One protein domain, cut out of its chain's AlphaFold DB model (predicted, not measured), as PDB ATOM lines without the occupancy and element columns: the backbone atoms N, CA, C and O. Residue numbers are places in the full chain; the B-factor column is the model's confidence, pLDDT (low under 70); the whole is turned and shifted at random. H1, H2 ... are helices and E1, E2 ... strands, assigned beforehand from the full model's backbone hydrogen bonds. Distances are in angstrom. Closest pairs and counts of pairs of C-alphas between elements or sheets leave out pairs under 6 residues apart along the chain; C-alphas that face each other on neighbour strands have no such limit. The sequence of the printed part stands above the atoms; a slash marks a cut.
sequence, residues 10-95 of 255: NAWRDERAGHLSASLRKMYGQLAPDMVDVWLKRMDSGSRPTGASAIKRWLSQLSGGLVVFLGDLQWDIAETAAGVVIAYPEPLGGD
ATOM      1  N   ASN A  10      69.173   2.926  36.237       70.00
ATOM      2  CA  ASN A  10      69.075   3.978  35.226       70.00
ATOM      3  C   ASN A  10      69.278   5.371  35.834       70.00
ATOM      4  O   ASN A  10      70.024   6.168  35.275       70.00
ATOM      5  N   ALA A  11      68.706   5.640  37.013       69.94
ATOM      6  CA  ALA A  11      68.916   6.905  37.715       69.94
ATOM      7  C   ALA A  11      70.398   7.138  38.064       69.94
ATOM      8  O   ALA A  11      70.918   8.229  37.842       69.94
ATOM      9  N   TRP A  12      71.097   6.103  38.543       76.44
ATOM     10  CA  TRP A  12      72.535   6.169  38.822       76.44
ATOM     11  C   TRP A  12      73.371   6.393  37.551       76.44
ATOM     12  O   TRP A  12      74.311   7.192  37.553       76.44
ATOM     13  N   ARG A  13      73.024   5.723  36.443       73.44
ATOM     14  CA  ARG A  13      73.685   5.920  35.142       73.44
ATOM     15  C   ARG A  13      73.505   7.339  34.614       73.44
ATOM     16  O   ARG A  13      74.470   7.931  34.131       73.44
ATOM     17  N   ASP A  14      72.297   7.879  34.718       78.75
ATOM     18  CA  ASP A  14      71.976   9.234  34.273       78.75
ATOM     19  C   ASP A  14      72.695  10.290  35.122       78.75
ATOM     20  O   ASP A  14      73.224  11.262  34.580       78.75
ATOM     21  N   GLU A  15      72.797  10.070  36.436       79.00
ATOM     22  CA  GLU A  15      73.573  10.913  37.349       79.00
ATOM     23  C   GLU A  15      75.063  10.928  36.962       79.00
ATOM     24  O   GLU A  15      75.637  11.998  36.742       79.00
ATOM     25  N   ARG A  16      75.674   9.751  36.762       76.38
ATOM     26  CA  ARG A  16      77.070   9.616  36.301       76.38
ATOM     27  C   ARG A  16      77.304  10.280  34.943       76.38
ATOM     28  O   ARG A  16      78.235  11.070  34.789       76.38
ATOM     29  N   ALA A  17      76.438  10.032  33.961       81.19
ATOM     30  CA  ALA A  17      76.518  10.682  32.650       81.19
ATOM     31  C   ALA A  17      76.332  12.213  32.743       81.19
ATOM     32  O   ALA A  17      76.880  12.975  31.934       81.19
ATOM     33  N   GLY A  18      75.599  12.675  33.758       80.50
ATOM     34  CA  GLY A  18      75.406  14.076  34.123       80.50
ATOM     35  C   GLY A  18      76.681  14.808  34.557       80.50
ATOM     36  O   GLY A  18      76.733  16.035  34.440       80.50
ATOM     37  N   HIS A  19      77.731  14.092  34.966       79.31
ATOM     38  CA  HIS A  19      79.040  14.670  35.297       79.31
ATOM     39  C   HIS A  19      80.001  14.743  34.103       79.31
ATOM     40  O   HIS A  19      80.990  15.479  34.144       79.31
ATOM     41  N   LEU A  20      79.696  14.048  33.002       82.50
ATOM     42  CA  LEU A  20      80.501  14.096  31.784       82.50
ATOM     43  C   LEU A  20      80.410  15.464  31.098       82.50
ATOM     44  O   LEU A  20      79.366  16.131  31.124       82.50
ATOM     45  N   SER A  21      81.488  15.847  30.406       82.25
ATOM     46  CA  SER A  21      81.496  17.025  29.532       82.25
ATOM     47  C   SER A  21      80.418  16.911  28.450       82.25
ATOM     48  O   SER A  21      80.051  15.808  28.041       82.25
ATOM     49  N   ALA A  22      79.925  18.046  27.941       83.44
ATOM     50  CA  ALA A  22      78.850  18.063  26.943       83.44
ATOM     51  C   ALA A  22      79.153  17.173  25.722       83.44
ATOM     52  O   ALA A  22      78.273  16.485  25.209       83.44
ATOM     53  N   SER A  23      80.415  17.141  25.290       80.88
ATOM     54  CA  SER A  23      80.848  16.300  24.180       80.88
ATOM     55  C   SER A  23      80.845  14.808  24.513       80.88
ATOM     56  O   SER A  23      80.356  14.014  23.713       80.88
ATOM     57  N   LEU A  24      81.343  14.420  25.693       83.62
ATOM     58  CA  LEU A  24      81.328  13.023  26.142       83.62
ATOM     59  C   LEU A  24      79.902  12.534  26.390       83.62
ATOM     60  O   LEU A  24      79.563  11.426  25.993       83.62
ATOM     61  N   ARG A  25      79.033  13.385  26.941       85.75
ATOM     62  CA  ARG A  25      77.610  13.080  27.125       85.75
ATOM     63  C   ARG A  25      76.891  12.851  25.796       85.75
ATOM     64  O   ARG A  25      76.062  11.952  25.696       85.75
ATOM     65  N   LYS A  26      77.225  13.636  24.764       86.38
ATOM     66  CA  LYS A  26      76.682  13.445  23.413       86.38
ATOM     67  C   LYS A  26      77.112  12.103  22.810       86.38
ATOM     68  O   LYS A  26      76.278  11.443  22.205       86.38
ATOM     69  N   MET A  27      78.372  11.698  22.992       85.12
ATOM     70  CA  MET A  27      78.856  10.382  22.548       85.12
ATOM     71  C   MET A  27      78.209   9.250  23.356       85.12
ATOM     72  O   MET A  27      77.701   8.308  22.762       85.12
ATOM     73  N   TYR A  28      78.121   9.382  24.685       86.50
ATOM     74  CA  TYR A  28      77.436   8.428  25.567       86.50
ATOM     75  C   TYR A  28      76.000   8.133  25.108       86.50
ATOM     76  O   TYR A  28      75.620   6.972  24.994       86.50
ATOM     77  N   GLY A  29      75.226   9.169  24.768       85.38
ATOM     78  CA  GLY A  29      73.844   9.016  24.295       85.38
ATOM     79  C   GLY A  29      73.689   8.336  22.926       85.38
ATOM     80  O   GLY A  29      72.564   8.126  22.487       85.38
ATOM     81  N   GLN A  30      74.792   8.025  22.242       87.62
ATOM     82  CA  GLN A  30      74.816   7.366  20.933       87.62
ATOM     83  C   GLN A  30      75.491   5.989  20.964       87.62
ATOM     84  O   GLN A  30      75.587   5.341  19.922       87.62
ATOM     85  N   LEU A  31      75.972   5.544  22.128       85.44
ATOM     86  CA  LEU A  31      76.572   4.223  22.278       85.44
ATOM     87  C   LEU A  31      75.515   3.121  22.166       85.44
ATOM     88  O   LEU A  31      74.369   3.286  22.590       85.44
ATOM     89  N   ALA A  32      75.930   1.974  21.629       80.69
ATOM     90  CA  ALA A  32      75.107   0.773  21.622       80.69
ATOM     91  C   ALA A  32      74.801   0.319  23.068       80.69
ATOM     92  O   ALA A  32      75.679   0.451  23.928       80.69
ATOM     93  N   PRO A  33      73.586  -0.195  23.364       77.31
ATOM     94  CA  PRO A  33      73.132  -0.493  24.730       77.31
ATOM     95  C   PRO A  33      74.061  -1.398  25.551       77.31
ATOM     96  O   PRO A  33      74.191  -1.208  26.758       77.31
ATOM     97  N   ASP A  34      74.706  -2.356  24.896       77.69
ATOM     98  CA  ASP A  34      75.651  -3.327  25.455       77.69
ATOM     99  C   ASP A  34      77.014  -2.716  25.819       77.69
ATOM    100  O   ASP A  34      77.699  -3.198  26.717       77.69
ATOM    101  N   MET A  35      77.382  -1.617  25.166       77.69
ATOM    102  CA  MET A  35      78.659  -0.924  25.351       77.69
ATOM    103  C   MET A  35      78.581   0.187  26.407       77.69
ATOM    104  O   MET A  35      79.609   0.680  26.880       77.69
ATOM    105  N   VAL A  36      77.371   0.608  26.787       81.19
ATOM    106  CA  VAL A  36      77.175   1.838  27.561       81.19
ATOM    107  C   VAL A  36      77.856   1.796  28.927       81.19
ATOM    108  O   VAL A  36      78.512   2.763  29.309       81.19
ATOM    109  N   ASP A  37      77.743   0.685  29.651       77.06
ATOM    110  CA  ASP A  37      78.245   0.594  31.026       77.06
ATOM    111  C   ASP A  37      79.781   0.584  31.078       77.06
ATOM    112  O   ASP A  37      80.391   1.260  31.912       77.06
ATOM    113  N   VAL A  38      80.415  -0.127  30.138       80.94
ATOM    114  CA  VAL A  38      81.879  -0.195  30.005       80.94
ATOM    115  C   VAL A  38      82.446   1.193  29.718       80.94
ATOM    116  O   VAL A  38      83.373   1.658  30.386       80.94
ATOM    117  N   TRP A  39      81.856   1.894  28.753       82.69
ATOM    118  CA  TRP A  39      82.339   3.199  28.324       82.69
ATOM    119  C   TRP A  39      81.980   4.328  29.287       82.69
ATOM    120  O   TRP A  39      82.777   5.253  29.439       82.69
ATOM    121  N   LEU A  40      80.850   4.247  29.996       81.69
ATOM    122  CA  LEU A  40      80.516   5.189  31.064       81.69
ATOM    123  C   LEU A  40      81.574   5.159  32.167       81.69
ATOM    124  O   LEU A  40      82.070   6.212  32.563       81.69
ATOM    125  N   LYS A  41      81.981   3.961  32.607       77.06
ATOM    126  CA  LYS A  41      83.032   3.793  33.619       77.06
ATOM    127  C   LYS A  41      84.361   4.418  33.176       77.06
ATOM    128  O   LYS A  41      84.990   5.115  33.965       77.06
ATOM    129  N   ARG A  42      84.756   4.207  31.915       77.12
ATOM    130  CA  ARG A  42      85.992   4.757  31.321       77.12
ATOM    131  C   ARG A  42      85.955   6.277  31.149       77.12
ATOM    132  O   ARG A  42      86.961   6.955  31.344       77.12
ATOM    133  N   MET A  43      84.805   6.826  30.761       77.62
ATOM    134  CA  MET A  43      84.625   8.271  30.608       77.62
ATOM    135  C   MET A  43      84.621   8.992  31.962       77.62
ATOM    136  O   MET A  43      85.134  10.108  32.059       77.62
ATOM    137  N   ASP A  44      84.080   8.346  32.995       72.94
ATOM    138  CA  ASP A  44      83.973   8.880  34.354       72.94
ATOM    139  C   ASP A  44      85.306   8.857  35.122       72.94
ATOM    140  O   ASP A  44      85.579   9.754  35.915       72.94
ATOM    141  N   SER A  45      86.211   7.912  34.827       63.31
ATOM    142  CA  SER A  45      87.570   7.893  35.405       63.31
ATOM    143  C   SER A  45      88.451   9.090  35.001       63.31
ATOM    144  O   SER A  45      89.541   9.266  35.548       63.31
ATOM    145  N   GLY A  46      87.961   9.941  34.095       54.81
ATOM    146  CA  GLY A  46      88.600  11.179  33.674       54.81
ATOM    147  C   GLY A  46      89.673  10.957  32.610       54.81
ATOM    148  O   GLY A  46      90.488  10.038  32.678       54.81
ATOM    149  N   SER A  47      89.714  11.845  31.612       51.81
ATOM    150  CA  SER A  47      90.822  11.877  30.661       51.81
ATOM    151  C   SER A  47      92.072  12.379  31.384       51.81
ATOM    152  O   SER A  47      92.266  13.589  31.535       51.81
ATOM    153  N   ARG A  48      92.931  11.471  31.844       47.22
ATOM    154  CA  ARG A  48      94.295  11.855  32.215       47.22
ATOM    155  C   ARG A  48      94.983  12.411  30.963       47.22
ATOM    156  O   ARG A  48      94.751  11.887  29.871       47.22
ATOM    157  N   PRO A  49      95.752  13.509  31.067       44.50
ATOM    158  CA  PRO A  49      96.398  14.113  29.911       44.50
ATOM    159  C   PRO A  49      97.361  13.104  29.279       44.50
ATOM    160  O   PRO A  49      98.450  12.856  29.786       44.50
ATOM    161  N   THR A  50      96.942  12.510  28.168       51.00
ATOM    162  CA  THR A  50      97.804  11.690  27.324       51.00
ATOM    163  C   THR A  50      98.690  12.614  26.492       51.00
ATOM    164  O   THR A  50      98.280  13.712  26.102       51.00
ATOM    165  N   GLY A  51      99.906  12.175  26.153       46.47
ATOM    166  CA  GLY A  51     100.792  12.907  25.232       46.47
ATOM    167  C   GLY A  51     100.228  13.055  23.804       46.47
ATOM    168  O   GLY A  51     100.885  13.617  22.936       46.47
ATOM    169  N   ALA A  52      99.001  12.582  23.551       50.31
ATOM    170  CA  ALA A  52      98.366  12.425  22.244       50.31
ATOM    171  C   ALA A  52      97.772  13.710  21.653       50.31
ATOM    172  O   ALA A  52      96.942  13.643  20.750       50.31
ATOM    173  N   SER A  53      98.134  14.899  22.135       54.59
ATOM    174  CA  SER A  53      97.458  16.146  21.738       54.59
ATOM    175  C   SER A  53      97.572  16.464  20.235       54.59
ATOM    176  O   SER A  53      96.644  17.032  19.650       54.59
ATOM    177  N   ALA A  54      98.676  16.078  19.588       52.50
ATOM    178  CA  ALA A  54      98.852  16.201  18.141       52.50
ATOM    179  C   ALA A  54      97.977  15.193  17.377       52.50
ATOM    180  O   ALA A  54      97.189  15.593  16.523       52.50
ATOM    181  N   ILE A  55      98.038  13.912  17.750       56.66
ATOM    182  CA  ILE A  55      97.290  12.827  17.098       56.66
ATOM    183  C   ILE A  55      95.779  12.984  17.300       56.66
ATOM    184  O   ILE A  55      95.021  12.863  16.346       56.66
ATOM    185  N   LYS A  56      95.332  13.376  18.497       62.03
ATOM    186  CA  LYS A  56      93.931  13.708  18.799       62.03
ATOM    187  C   LYS A  56      93.384  14.793  17.880       62.03
ATOM    188  O   LYS A  56      92.294  14.649  17.332       62.03
ATOM    189  N   ARG A  57      94.136  15.881  17.706       59.28
ATOM    190  CA  ARG A  57      93.738  17.003  16.848       59.28
ATOM    191  C   ARG A  57      93.624  16.569  15.389       59.28
ATOM    192  O   ARG A  57      92.659  16.929  14.729       59.28
ATOM    193  N   TRP A  58      94.576  15.773  14.920       57.38
ATOM    194  CA  TRP A  58      94.617  15.285  13.544       57.38
ATOM    195  C   TRP A  58      93.537  14.242  13.248       57.38
ATOM    196  O   TRP A  58      92.822  14.367  12.262       57.38
ATOM    197  N   LEU A  59      93.332  13.264  14.131       62.31
ATOM    198  CA  LEU A  59      92.221  12.318  14.012       62.31
ATOM    199  C   LEU A  59      90.869  13.033  14.027       62.31
ATOM    200  O   LEU A  59      89.964  12.647  13.292       62.31
ATOM    201  N   SER A  60      90.730  14.099  14.822       67.25
ATOM    202  CA  SER A  60      89.501  14.902  14.826       67.25
ATOM    203  C   SER A  60      89.271  15.602  13.476       67.25
ATOM    204  O   SER A  60      88.134  15.768  13.051       67.25
ATOM    205  N   GLN A  61      90.339  15.980  12.762       64.00
ATOM    206  CA  GLN A  61      90.239  16.536  11.406       64.00
ATOM    207  C   GLN A  61      89.858  15.472  10.366       64.00
ATOM    208  O   GLN A  61      89.106  15.774   9.445       64.00
ATOM    209  N   LEU A  62      90.344  14.236  10.515       59.16
ATOM    210  CA  LEU A  62      90.090  13.146   9.563       59.16
ATOM    211  C   LEU A  62      88.728  12.491   9.730       59.16
ATOM    212  O   LEU A  62      88.053  12.216   8.746       59.16
ATOM    213  N   SER A  63      88.335  12.229  10.973       65.62
ATOM    214  CA  SER A  63      87.024  11.660  11.288       65.62
ATOM    215  C   SER A  63      85.887  12.649  11.021       65.62
ATOM    216  O   SER A  63      84.729  12.247  10.978       65.62
ATOM    217  N   GLY A  64      86.192  13.948  10.889       64.44
ATOM    218  CA  GLY A  64      85.191  15.015  10.835       64.44
ATOM    219  C   GLY A  64      84.400  15.176  12.141       64.44
ATOM    220  O   GLY A  64      83.446  15.952  12.190       64.44
ATOM    221  N   GLY A  65      84.790  14.454  13.195       69.50
ATOM    222  CA  GLY A  65      84.130  14.392  14.492       69.50
ATOM    223  C   GLY A  65      85.118  14.579  15.640       69.50
ATOM    224  O   GLY A  65      86.326  14.703  15.451       69.50
ATOM    225  N   LEU A  66      84.610  14.639  16.868       78.75
ATOM    226  CA  LEU A  66      85.476  14.779  18.034       78.75
ATOM    227  C   LEU A  66      86.189  13.455  18.324       78.75
ATOM    228  O   LEU A  66      85.526  12.442  18.505       78.75
ATOM    229  N   VAL A  67      87.513  13.470  18.472       74.88
ATOM    230  CA  VAL A  67      88.254  12.296  18.956       74.88
ATOM    231  C   VAL A  67      88.672  12.499  20.406       74.88
ATOM    232  O   VAL A  67      89.258  13.528  20.755       74.88
ATOM    233  N   VAL A  68      88.390  11.521  21.265       77.88
ATOM    234  CA  VAL A  68      88.777  11.528  22.680       77.88
ATOM    235  C   VAL A  68      89.591  10.286  23.004       77.88
ATOM    236  O   VAL A  68      89.164   9.172  22.742       77.88
ATOM    237  N   PHE A  69      90.755  10.498  23.615       74.88
ATOM    238  CA  PHE A  69      91.568   9.432  24.187       74.88
ATOM    239  C   PHE A  69      91.301   9.346  25.685       74.88
ATOM    240  O   PHE A  69      91.348  10.371  26.374       74.88
ATOM    241  N   LEU A  70      91.040   8.139  26.170       73.88
ATOM    242  CA  LEU A  70      90.876   7.818  27.583       73.88
ATOM    243  C   LEU A  70      91.971   6.829  27.983       73.88
ATOM    244  O   LEU A  70      92.254   5.893  27.238       73.88
ATOM    245  N   GLY A  71      92.600   7.055  29.135       64.44
ATOM    246  CA  GLY A  71      93.511   6.071  29.715       64.44
ATOM    247  C   GLY A  71      92.717   4.871  30.227       64.44
ATOM    248  O   GLY A  71      91.704   5.054  30.897       64.44
ATOM    249  N   ASP A  72      93.164   3.670  29.896       64.19
ATOM    250  CA  ASP A  72      92.616   2.397  30.365       64.19
ATOM    251  C   ASP A  72      93.743   1.353  30.467       64.19
ATOM    252  O   ASP A  72      94.903   1.677  30.246       64.19
ATOM    253  N   LEU A  73      93.448   0.105  30.815       50.31
ATOM    254  CA  LEU A  73      94.406  -1.006  30.754       50.31
ATOM    255  C   LEU A  73      94.440  -1.669  29.374       50.31
ATOM    256  O   LEU A  73      95.424  -2.314  29.022       50.31
ATOM    257  N   GLN A  74      93.375  -1.506  28.590       57.72
ATOM    258  CA  GLN A  74      93.194  -2.184  27.313       57.72
ATOM    259  C   GLN A  74      92.917  -1.203  26.181       57.72
ATOM    260  O   GLN A  74      92.405  -0.099  26.370       57.72
ATOM    261  N   TRP A  75      93.261  -1.657  24.983       62.84
ATOM    262  CA  TRP A  75      92.873  -1.022  23.740       62.84
ATOM    263  C   TRP A  75      91.398  -1.273  23.467       62.84
ATOM    264  O   TRP A  75      90.968  -2.423  23.442       62.84
ATOM    265  N   ASP A  76      90.638  -0.214  23.221       69.31
ATOM    266  CA  ASP A  76      89.255  -0.348  22.773       69.31
ATOM    267  C   ASP A  76      88.811   0.902  22.018       69.31
ATOM    268  O   ASP A  76      89.411   1.974  22.150       69.31
ATOM    269  N   ILE A  77      87.748   0.781  21.230       77.00
ATOM    270  CA  ILE A  77      87.210   1.890  20.464       77.00
ATOM    271  C   ILE A  77      85.688   1.899  20.417       77.00
ATOM    272  O   ILE A  77      85.033   0.886  20.191       77.00
ATOM    273  N   ALA A  78      85.123   3.088  20.595       81.44
ATOM    274  CA  ALA A  78      83.719   3.356  20.354       81.44
ATOM    275  C   ALA A  78      83.584   4.498  19.354       81.44
ATOM    276  O   ALA A  78      84.027   5.622  19.598       81.44
ATOM    277  N   GLU A  79      82.943   4.212  18.228       82.25
ATOM    278  CA  GLU A  79      82.622   5.200  17.209       82.25
ATOM    279  C   GLU A  79      81.128   5.514  17.240       82.25
ATOM    280  O   GLU A  79      80.277   4.628  17.273       82.25
ATOM    281  N   THR A  80      80.816   6.805  17.246       84.19
ATOM    282  CA  THR A  80      79.457   7.343  17.236       84.19
ATOM    283  C   THR A  80      79.368   8.463  16.205       84.19
ATOM    284  O   THR A  80      80.383   9.012  15.779       84.19
ATOM    285  N   ALA A  81      78.156   8.889  15.846       81.62
ATOM    286  CA  ALA A  81      77.983  10.037  14.953       81.62
ATOM    287  C   ALA A  81      78.546  11.352  15.538       81.62
ATOM    288  O   ALA A  81      78.791  12.310  14.810       81.62
ATOM    289  N   ALA A  82      78.723  11.429  16.859       82.69
ATOM    290  CA  ALA A  82      79.297  12.578  17.547       82.69
ATOM    291  C   ALA A  82      80.834  12.571  17.568       82.69
ATOM    292  O   ALA A  82      81.432  13.627  17.800       82.69
ATOM    293  N   GLY A  83      81.470  11.420  17.336       84.31
ATOM    294  CA  GLY A  83      82.914  11.287  17.434       84.31
ATOM    295  C   GLY A  83      83.403   9.875  17.738       84.31
ATOM    296  O   GLY A  83      82.629   8.920  17.803       84.31
ATOM    297  N   VAL A  84      84.711   9.777  17.956       82.50
ATOM    298  CA  VAL A  84      85.432   8.535  18.240       82.50
ATOM    299  C   VAL A  84      86.038   8.623  19.635       82.50
ATOM    300  O   VAL A  84      86.752   9.574  19.958       82.50
ATOM    301  N   VAL A  85      85.793   7.617  20.465       81.62
ATOM    302  CA  VAL A  85      86.439   7.462  21.766       81.62
ATOM    303  C   VAL A  85      87.372   6.265  21.696       81.62
ATOM    304  O   VAL A  85      86.945   5.171  21.343       81.62
ATOM    305  N   ILE A  86      88.643   6.478  22.021       78.19
ATOM    306  CA  ILE A  86      89.677   5.445  22.010       78.19
ATOM    307  C   ILE A  86      90.168   5.243  23.441       78.19
ATOM    308  O   ILE A  86      90.672   6.182  24.067       78.19
ATOM    309  N   ALA A  87      90.014   4.027  23.955       74.88
ATOM    310  CA  ALA A  87      90.656   3.576  25.179       74.88
ATOM    311  C   ALA A  87      92.090   3.147  24.849       74.88
ATOM    312  O   ALA A  87      92.345   2.455  23.861       74.88
ATOM    313  N   TYR A  88      93.029   3.631  25.649       67.81
ATOM    314  CA  TYR A  88      94.459   3.540  25.409       67.81
ATOM    315  C   TYR A  88      95.158   3.065  26.684       67.81
ATOM    316  O   TYR A  88      94.898   3.666  27.729       67.81
ATOM    317  N   PRO A  89      96.080   2.084  26.625       58.88
ATOM    318  CA  PRO A  89      96.823   1.633  27.794       58.88
ATOM    319  C   PRO A  89      97.573   2.783  28.476       58.88
ATOM    320  O   PRO A  89      98.595   3.259  27.985       58.88
ATOM    321  N   GLU A  90      97.079   3.237  29.625       55.81
ATOM    322  CA  GLU A  90      97.587   4.394  30.360       55.81
ATOM    323  C   GLU A  90      99.108   4.344  30.612       55.81
ATOM    324  O   GLU A  90      99.762   5.376  30.422       55.81
ATOM    325  N   PRO A  91      99.718   3.182  30.940       50.59
ATOM    326  CA  PRO A  91     101.167   3.077  31.127       50.59
ATOM    327  C   PRO A  91     101.993   3.439  29.886       50.59
ATOM    328  O   PRO A  91     103.130   3.884  30.024       50.59
ATOM    329  N   LEU A  92     101.429   3.300  28.680       47.81
ATOM    330  CA  LEU A  92     102.098   3.690  27.438       47.81
ATOM    331  C   LEU A  92     102.152   5.223  27.280       47.81
ATOM    332  O   LEU A  92     102.861   5.745  26.425       47.81
ATOM    333  N   GLY A  93     101.400   5.982  28.084       50.47
ATOM    334  CA  GLY A  93     101.468   7.439  28.189       50.47
ATOM    335  C   GLY A  93     101.476   8.200  26.856       50.47
ATOM    336  O   GLY A  93     100.461   8.315  26.174       50.47
ATOM    337  N   GLY A  94     102.624   8.803  26.540       49.41
ATOM    338  CA  GLY A  94     102.854   9.628  25.352       49.41
ATOM    339  C   GLY A  94     103.484   8.896  24.164       49.41
ATOM    340  O   GLY A  94     103.899   9.571  23.226       49.41
ATOM    341  N   ASP A  95     103.605   7.568  24.219       49.94
ATOM    342  CA  ASP A  95     104.356   6.785  23.241       49.94
ATOM    343  C   ASP A  95     103.779   6.934  21.812       49.94
ATOM    344  O   ASP A  95     102.621   6.580  21.558       49.94
TER     345      ASP A  95
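What this domain is: This is residues 10 to 95 of the 255 residues of an uncharacterized protein of Sulfobacillus benefaciens (UniProt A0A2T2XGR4). A small sheet of three strands has helices over both faces: H2 and H3 cross one face side by side, and H4 lies slantwise over the other, above edge strand E1. H1 packs on H2 and H3, away from the sheet, and residues 45 to 52 pass from H3 to H4 on the opposite face. The printed part has 86 residues, with four named helices followed by three named strands; the sheet's order is E1, E3, E2, and it is mixed. The class is mixed, helices and strands, and the whole is compact, with a radius of gyration of the C-alphas of 12.5 A and spans of 38 by 28 by 21 A.

How they stand to each other: H1, residues 10 to 19, and H2, residues 22 to 28, form a helical hairpin and only just touch, with 3 pairs of C-alphas within 8 A; the closest are those of Ala 17 and Arg 25, 6.1 A apart. H3, residues 36 to 44, forms a helical hairpin with H2, at a shallow tilt of 28 degrees, opposite ways; their closest C-alphas are those of Tyr 28 and Val 36, 6.9 A apart. H1 also touches H3, the same way at a shallow tilt of 32 degrees, with C-alphas 17 and 40 closest at 7.0 A. Every O i to N i+4 pair is within hydrogen-bond range in these three helices and in H4, residues 53 to 63. E1, residues 66 to 72, is parallel to E3, residues 83 to 89, with N 68 and O 84 2.9 A apart, within hydrogen-bond range. E2, residues 76 to 80, forms an antiparallel hairpin with E3, with N 85 and O 78 2.8 A apart, within hydrogen-bond range. H2 and H3 are on the same face of this sheet, at heights of 9.2 A and 9.9 A, and run across the strands. H4 is on the opposite face at a height of 7.2 A, over E1; the closest C-alphas of the two are those of Ser 60 and Val 67, 5.0 A apart. H1 is not on the sheet.

Where its parts are: H1 begins at C-alpha 10, (69.075, 3.978, 35.226), and measures 14.6 A from first to last C-alpha. H3 measures 11.9 A and H4 15.4 A. E1 begins at C-alpha 66, (85.476, 14.779, 18.034), and measures 18.9 A. E3 measures 19.8 A and ends at C-alpha 89, (96.823, 1.633, 27.794).

The domain as a whole: The two C-alphas farthest apart are those of Ala 11 and Asp 95, 38.3 A. The printed part has no cut and no long link. Mean pLDDT of the printed part is 70.7; it is under 70 at residues 11, 45 to 65, 71 to 76 and 88 to 95.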